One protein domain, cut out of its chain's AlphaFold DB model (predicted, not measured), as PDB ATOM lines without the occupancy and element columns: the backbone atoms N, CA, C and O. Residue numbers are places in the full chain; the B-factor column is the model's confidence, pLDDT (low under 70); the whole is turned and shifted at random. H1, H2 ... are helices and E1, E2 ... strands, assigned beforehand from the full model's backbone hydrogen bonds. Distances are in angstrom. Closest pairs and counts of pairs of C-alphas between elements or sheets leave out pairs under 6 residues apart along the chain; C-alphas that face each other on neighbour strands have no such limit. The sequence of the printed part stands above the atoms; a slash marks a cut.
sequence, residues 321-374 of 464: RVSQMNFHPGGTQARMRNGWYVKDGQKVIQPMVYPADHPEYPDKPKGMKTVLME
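This is residues 321 to 374 of the 464 residues of an uncharacterized protein of Lentinus tigrinus ALCF2SS1-6 (UniProt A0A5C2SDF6). There is little regular structure here: two long loops, residues 321 to 338 and 351 to 367, make most of a body from which the tip of a two-stranded hairpin, residues 342 to 347, sticks out. The short helix H1 ends the printed part. The 54 residues hold E1, E2 and H1 in that order, a mixed class with only 17 residues in named elements; the whole is compact, radius of gyration of the C-alphas 11.3 A, spanning 34 by 27 by 18 A.

Start at C-alpha 321, (219.324, 190.717, 264.821). E1 is residues 339 to 343, 13.2 A; E2 is residues 346 to 350, 12.5 A; H1 is residues 368 to 374, 10.0 A, ending at C-alpha 374, (227.715, 199.602, 252.473).

E1 and E2 are an antiparallel hairpin at 145 degrees; look for N 341 and O 348, 3.0 A apart. E1 and H1 are apart. The closest C-alphas of E2 and H1, Gln 350 and Val 371, are 7.9 A apart. In H1 every O i to N i+4 pair is within hydrogen-bond range.

The farthest C-alphas, Thr 332 and Gly 345, are 34.8 A apart. The printed part has no cut. The link from E2 to H1 is long. No printed residue is under 70 in pLDDT.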
ATOM      1  N   ARG A 321     220.034 189.976 263.769       87.50
ATOM      2  CA  ARG A 321     219.324 190.717 264.821       87.50
ATOM      3  C   ARG A 321     219.979 192.060 265.096       87.50
ATOM      4  O   ARG A 321     220.925 192.152 265.866       87.50
ATOM      5  N   VAL A 322     219.392 193.128 264.565       82.25
ATOM      6  CA  VAL A 322     219.902 194.503 264.734       82.25
ATOM      7  C   VAL A 322     220.081 194.891 266.210       82.25
ATOM      8  O   VAL A 322     221.037 195.577 266.549       82.25
ATOM      9  N   SER A 323     219.218 194.401 267.111       81.19
ATOM     10  CA  SER A 323     219.310 194.668 268.558       81.19
ATOM     11  C   SER A 323     220.563 194.092 269.233       81.19
ATOM     12  O   SER A 323     220.851 194.459 270.363       81.19
ATOM     13  N   GLN A 324     221.251 193.154 268.581       83.31
ATOM     14  CA  GLN A 324     222.481 192.507 269.048       83.31
ATOM     15  C   GLN A 324     223.704 192.965 268.236       83.31
ATOM     16  O   GLN A 324     224.747 192.321 268.284       83.31
ATOM     17  N   MET A 325     223.573 194.044 267.454       87.94
ATOM     18  CA  MET A 325     224.677 194.651 266.714       87.94
ATOM     19  C   MET A 325     225.187 195.895 267.436       87.94
ATOM     20  O   MET A 325     224.406 196.767 267.818       87.94
ATOM     21  N   ASN A 326     226.506 196.025 267.534       87.94
ATOM     22  CA  ASN A 326     227.146 197.258 267.956       87.94
ATOM     23  C   ASN A 326     227.058 198.304 266.844       87.94
ATOM     24  O   ASN A 326     226.881 198.004 265.662       87.94
ATOM     25  N   PHE A 327     227.182 199.571 267.223       82.81
ATOM     26  CA  PHE A 327     227.220 200.658 266.251       82.81
ATOM     27  C   PHE A 327     228.530 200.651 265.445       82.81
ATOM     28  O   PHE A 327     228.501 200.792 264.220       82.81
ATOM     29  N   HIS A 328     229.652 200.425 266.133       86.12
ATOM     30  CA  HIS A 328     230.988 200.260 265.560       86.12
ATOM     31  C   HIS A 328     231.372 198.773 265.459       86.12
ATOM     32  O   HIS A 328     230.802 197.961 266.188       86.12
ATOM     33  N   PRO A 329     232.317 198.408 264.573       88.75
ATOM     34  CA  PRO A 329     232.860 197.055 264.488       88.75
ATOM     35  C   PRO A 329     233.407 196.490 265.803       88.75
ATOM     36  O   PRO A 329     234.003 197.209 266.604       88.75
ATOM     37  N   GLY A 330     233.298 195.171 265.968       84.06
ATOM     38  CA  GLY A 330     233.908 194.443 267.083       84.06
ATOM     39  C   GLY A 330     233.175 194.595 268.419       84.06
ATOM     40  O   GLY A 330     231.954 194.738 268.463       84.06
ATOM     41  N   GLY A 331     233.928 194.509 269.523       81.94
ATOM     42  CA  GLY A 331     233.386 194.412 270.883       81.94
ATOM     43  C   GLY A 331     232.669 193.084 271.147       81.94
ATOM     44  O   GLY A 331     232.768 192.140 270.361       81.94
ATOM     45  N   THR A 332     231.924 193.013 272.251       79.94
ATOM     46  CA  THR A 332     231.062 191.866 272.574       79.94
ATOM     47  C   THR A 332     229.799 191.916 271.702       79.94
ATOM     48  O   THR A 332     228.757 192.394 272.139       79.94
ATOM     49  N   GLN A 333     229.910 191.502 270.437       83.50
ATOM     50  CA  GLN A 333     228.808 191.418 269.467       83.50
ATOM     51  C   GLN A 333     228.651 189.981 268.954       83.50
ATOM     52  O   GLN A 333     229.640 189.294 268.701       83.50
ATOM     53  N   ALA A 334     227.406 189.546 268.739       83.75
ATOM     54  CA  ALA A 334     227.108 188.247 268.138       83.75
ATOM     55  C   ALA A 334     227.604 188.156 266.677       83.75
ATOM     56  O   ALA A 334     227.426 189.089 265.886       83.75
ATOM     57  N   ARG A 335     228.197 187.015 266.298       90.44
ATOM     58  CA  ARG A 335     228.610 186.731 264.911       90.44
ATOM     59  C   ARG A 335     227.391 186.276 264.106       90.44
ATOM     60  O   ARG A 335     226.951 185.142 264.229       90.44
ATOM     61  N   MET A 336     226.838 187.174 263.297       92.94
ATOM     62  CA  MET A 336     225.641 186.900 262.494       92.94
ATOM     63  C   MET A 336     226.003 186.348 261.111       92.94
ATOM     64  O   MET A 336     227.040 186.702 260.548       92.94
ATOM     65  N   ARG A 337     225.118 185.526 260.543       93.38
ATOM     66  CA  ARG A 337     225.212 185.006 259.176       93.38
ATOM     67  C   ARG A 337     225.108 186.118 258.143       93.38
ATOM     68  O   ARG A 337     224.587 187.198 258.419       93.38
ATOM     69  N   ASN A 338     225.513 185.819 256.914       95.00
ATOM     70  CA  ASN A 338     225.345 186.752 255.806       95.00
ATOM     71  C   ASN A 338     223.861 187.058 255.568       95.00
ATOM     72  O   ASN A 338     223.018 186.163 255.476       95.00
ATOM     73  N   GLY A 339     223.552 188.346 255.456       91.38
ATOM     74  CA  GLY A 339     222.251 188.812 255.005       91.38
ATOM     75  C   GLY A 339     222.213 189.004 253.502       91.38
ATOM     76  O   GLY A 339     223.147 188.677 252.773       91.38
ATOM     77  N   TRP A 340     221.121 189.587 253.029       93.25
ATOM     78  CA  TRP A 340     220.998 190.046 251.654       93.25
ATOM     79  C   TRP A 340     220.104 191.282 251.599       93.25
ATOM     80  O   TRP A 340     219.343 191.558 252.530       93.25
ATOM     81  N   TYR A 341     220.235 192.047 250.526       89.50
ATOM     82  CA  TYR A 341     219.363 193.169 250.197       89.50
ATOM     83  C   TYR A 341     219.215 193.268 248.678       89.50
ATOM     84  O   TYR A 341     219.959 192.626 247.938       89.50
ATOM     85  N   VAL A 342     218.224 194.024 248.213       89.06
ATOM     86  CA  VAL A 342     218.021 194.274 246.783       89.06
ATOM     87  C   VAL A 342     218.588 195.645 246.449       89.06
ATOM     88  O   VAL A 342     218.259 196.623 247.122       89.06
ATOM     89  N   LYS A 343     219.425 195.708 245.416       85.50
ATOM     90  CA  LYS A 343     219.949 196.944 244.834       85.50
ATOM     91  C   LYS A 343     219.781 196.844 243.322       85.50
ATOM     92  O   LYS A 343     220.176 195.838 242.742       85.50
ATOM     93  N   ASP A 344     219.118 197.826 242.717       89.62
ATOM     94  CA  ASP A 344     218.874 197.882 241.266       89.62
ATOM     95  C   ASP A 344     218.229 196.600 240.697       89.62
ATOM     96  O   ASP A 344     218.593 196.092 239.642       89.62
ATOM     97  N   GLY A 345     217.277 196.026 241.445       86.69
ATOM     98  CA  GLY A 345     216.570 194.795 241.069       86.69
ATOM     99  C   GLY A 345     217.361 193.496 241.276       86.69
ATOM    100  O   GLY A 345     216.796 192.418 241.107       86.69
ATOM    101  N   GLN A 346     218.628 193.566 241.696       89.50
ATOM    102  CA  GLN A 346     219.476 192.396 241.929       89.50
ATOM    103  C   GLN A 346     219.684 192.121 243.421       89.50
ATOM    104  O   GLN A 346     219.813 193.031 244.243       89.50
ATOM    105  N   LYS A 347     219.719 190.834 243.786       92.69
ATOM    106  CA  LYS A 347     219.987 190.386 245.157       92.69
ATOM    107  C   LYS A 347     221.490 190.440 245.433       92.69
ATOM    108  O   LYS A 347     222.249 189.654 244.879       92.69
ATOM    109  N   VAL A 348     221.893 191.309 246.352       92.38
ATOM    110  CA  VAL A 348     223.277 191.463 246.812       92.38
ATOM    111  C   VAL A 348     223.426 190.811 248.184       92.38
ATOM    112  O   VAL A 348     222.626 191.053 249.094       92.38
ATOM    113  N   ILE A 349     224.445 189.966 248.347       94.38
ATOM    114  CA  ILE A 349     224.787 189.363 249.640       94.38
ATOM    115  C   ILE A 349     225.444 190.435 250.515       94.38
ATOM    116  O   ILE A 349     226.329 191.156 250.069       94.38
ATOM    117  N   GLN A 350     225.015 190.528 251.772       94.88
ATOM    118  CA  GLN A 350     225.603 191.398 252.785       94.88
ATOM    119  C   GLN A 350     226.423 190.553 253.768       94.88
ATOM    120  O   GLN A 350     225.829 189.925 254.653       94.88
ATOM    121  N   PRO A 351     227.764 190.571 253.682       94.69
ATOM    122  CA  PRO A 351     228.615 190.034 254.732       94.69
ATOM    123  C   PRO A 351     228.407 190.801 256.037       94.69
ATOM    124  O   PRO A 351     228.386 192.035 256.034       94.69
ATOM    125  N   MET A 352     228.253 190.076 257.144       94.88
ATOM    126  CA  MET A 352     228.076 190.654 258.487       94.88
ATOM    127  C   MET A 352     229.351 190.594 259.339       94.88
ATOM    128  O   MET A 352     229.399 191.163 260.429       94.88
ATOM    129  N   VAL A 353     230.393 189.939 258.829       94.19
ATOM    130  CA  VAL A 353     231.723 189.817 259.433       94.19
ATOM    131  C   VAL A 353     232.741 190.296 258.402       94.19
ATOM    132  O   VAL A 353     232.536 190.112 257.198       94.19
ATOM    133  N   TYR A 354     233.783 190.985 258.853       94.56
ATOM    134  CA  TYR A 354     234.909 191.347 257.999       94.56
ATOM    135  C   TYR A 354     235.729 190.105 257.623       94.56
ATOM    136  O   TYR A 354     235.790 189.168 258.418       94.56
ATOM    137  N   PRO A 355     236.346 190.077 256.433       93.38
ATOM    138  CA  PRO A 355     237.231 188.984 256.054       93.38
ATOM    139  C   PRO A 355     238.511 188.984 256.911       93.38
ATOM    140  O   PRO A 355     238.850 189.985 257.551       93.38
ATOM    141  N   ALA A 356     239.207 187.849 256.942       92.44
ATOM    142  CA  ALA A 356     240.397 187.643 257.772       92.44
ATOM    143  C   ALA A 356     241.579 188.561 257.394       92.44
ATOM    144  O   ALA A 356     242.438 188.836 258.224       92.44
ATOM    145  N   ASP A 357     241.602 189.068 256.161       93.19
ATOM    146  CA  ASP A 357     242.610 189.981 255.612       93.19
ATOM    147  C   ASP A 357     242.267 191.471 255.808       93.19
ATOM    148  O   ASP A 357     242.990 192.344 255.328       93.19
ATOM    149  N   HIS A 358     241.173 191.800 256.511       91.50
ATOM    150  CA  HIS A 358     240.764 193.192 256.687       91.50
ATOM    151  C   HIS A 358     241.799 193.985 257.513       91.50
ATOM    152  O   HIS A 358     242.083 193.597 258.647       91.50
ATOM    153  N   PRO A 359     242.280 195.149 257.032       89.31
ATOM    154  CA  PRO A 359     243.430 195.849 257.616       89.31
ATOM    155  C   PRO A 359     243.228 196.292 259.073       89.31
ATOM    156  O   PRO A 359     244.166 196.272 259.863       89.31
ATOM    157  N   GLU A 360     242.004 196.670 259.453       88.94
ATOM    158  CA  GLU A 360     241.716 197.210 260.795       88.94
ATOM    159  C   GLU A 360     240.884 196.277 261.692       88.94
ATOM    160  O   GLU A 360     240.870 196.406 262.917       88.94
ATOM    161  N   TYR A 361     240.156 195.330 261.097       90.44
ATOM    162  CA  TYR A 361     239.088 194.581 261.775       90.44
ATOM    163  C   TYR A 361     239.023 193.115 261.315       90.44
ATOM    164  O   TYR A 361     237.924 192.637 261.027       90.44
ATOM    165  N   PRO A 362     240.157 192.396 261.241       92.56
ATOM    166  CA  PRO A 362     240.180 191.029 260.730       92.56
ATOM    167  C   PRO A 362     239.253 190.131 261.560       92.56
ATOM    168  O   PRO A 362     239.284 190.162 262.794       92.56
ATOM    169  N   ASP A 363     238.364 189.399 260.881       92.12
ATOM    170  CA  ASP A 363     237.367 188.489 261.469       92.12
ATOM    171  C   ASP A 363     236.423 189.097 262.525       92.12
ATOM    172  O   ASP A 363     235.757 188.366 263.276       92.12
ATOM    173  N   LYS A 364     236.322 190.429 262.598       92.62
ATOM    174  CA  LYS A 364     235.416 191.098 263.539       92.62
ATOM    175  C   LYS A 364     234.015 191.265 262.944       92.62
ATOM    176  O   LYS A 364     233.864 191.503 261.743       92.62
ATOM    177  N   PRO A 365     232.955 191.183 263.768       93.62
ATOM    178  CA  PRO A 365     231.602 191.473 263.314       93.62
ATOM    179  C   PRO A 365     231.462 192.959 262.946       93.62
ATOM    180  O   PRO A 365     231.978 193.841 263.643       93.62
ATOM    181  N   LYS A 366     230.758 193.240 261.845       94.25
ATOM    182  CA  LYS A 366     230.523 194.606 261.361       94.25
ATOM    183  C   LYS A 366     229.537 195.341 262.266       94.25
ATOM    184  O   LYS A 366     228.532 194.779 262.711       94.25
ATOM    185  N   GLY A 367     229.801 196.629 262.471       90.88
ATOM    186  CA  GLY A 367     228.883 197.528 263.158       90.88
ATOM    187  C   GLY A 367     227.723 197.973 262.265       90.88
ATOM    188  O   GLY A 367     227.803 197.962 261.033       90.88
ATOM    189  N   MET A 368     226.642 198.425 262.894       89.69
ATOM    190  CA  MET A 368     225.430 198.908 262.229       89.69
ATOM    191  C   MET A 368     225.715 200.077 261.278       89.69
ATOM    192  O   MET A 368     225.144 200.138 260.191       89.69
ATOM    193  N   LYS A 369     226.642 200.972 261.652       87.38
ATOM    194  CA  LYS A 369     227.067 202.091 260.802       87.38
ATOM    195  C   LYS A 369     227.679 201.594 259.492       87.38
ATOM    196  O   LYS A 369     227.257 202.040 258.429       87.38
ATOM    197  N   THR A 370     228.615 200.648 259.566       91.50
ATOM    198  CA  THR A 370     229.280 200.069 258.390       91.50
ATOM    199  C   THR A 370     228.264 199.423 257.455       91.50
ATOM    200  O   THR A 370     228.237 199.733 256.270       91.50
ATOM    201  N   VAL A 371     227.370 198.584 257.988       92.12
ATOM    202  CA  VAL A 371     226.348 197.900 257.177       92.12
ATOM    203  C   VAL A 371     225.409 198.901 256.491       92.12
ATOM    204  O   VAL A 371     225.033 198.710 255.337       92.12
ATOM    205  N   LEU A 372     225.040 199.997 257.164       90.12
ATOM    206  CA  LEU A 372     224.227 201.056 256.555       90.12
ATOM    207  C   LEU A 372     224.986 201.839 255.477       90.12
ATOM    208  O   LEU A 372     224.380 202.209 254.472       90.12
ATOM    209  N   MET A 373     226.284 202.086 255.665       89.69
ATOM    210  CA  MET A 373     227.138 202.730 254.661       89.69
ATOM    211  C   MET A 373     227.282 201.861 253.410       89.69
ATOM    212  O   MET A 373     227.032 202.346 252.312       89.69
ATOM    213  N   GLU A 374     227.582 200.570 253.575       91.75
ATOM    214  CA  GLU A 374     227.715 199.602 252.473       91.75
ATOM    215  C   GLU A 374     226.427 199.477 251.645       91.75
ATOM    216  O   GLU A 374     226.473 199.277 250.433       91.75
TER     217      GLU A 374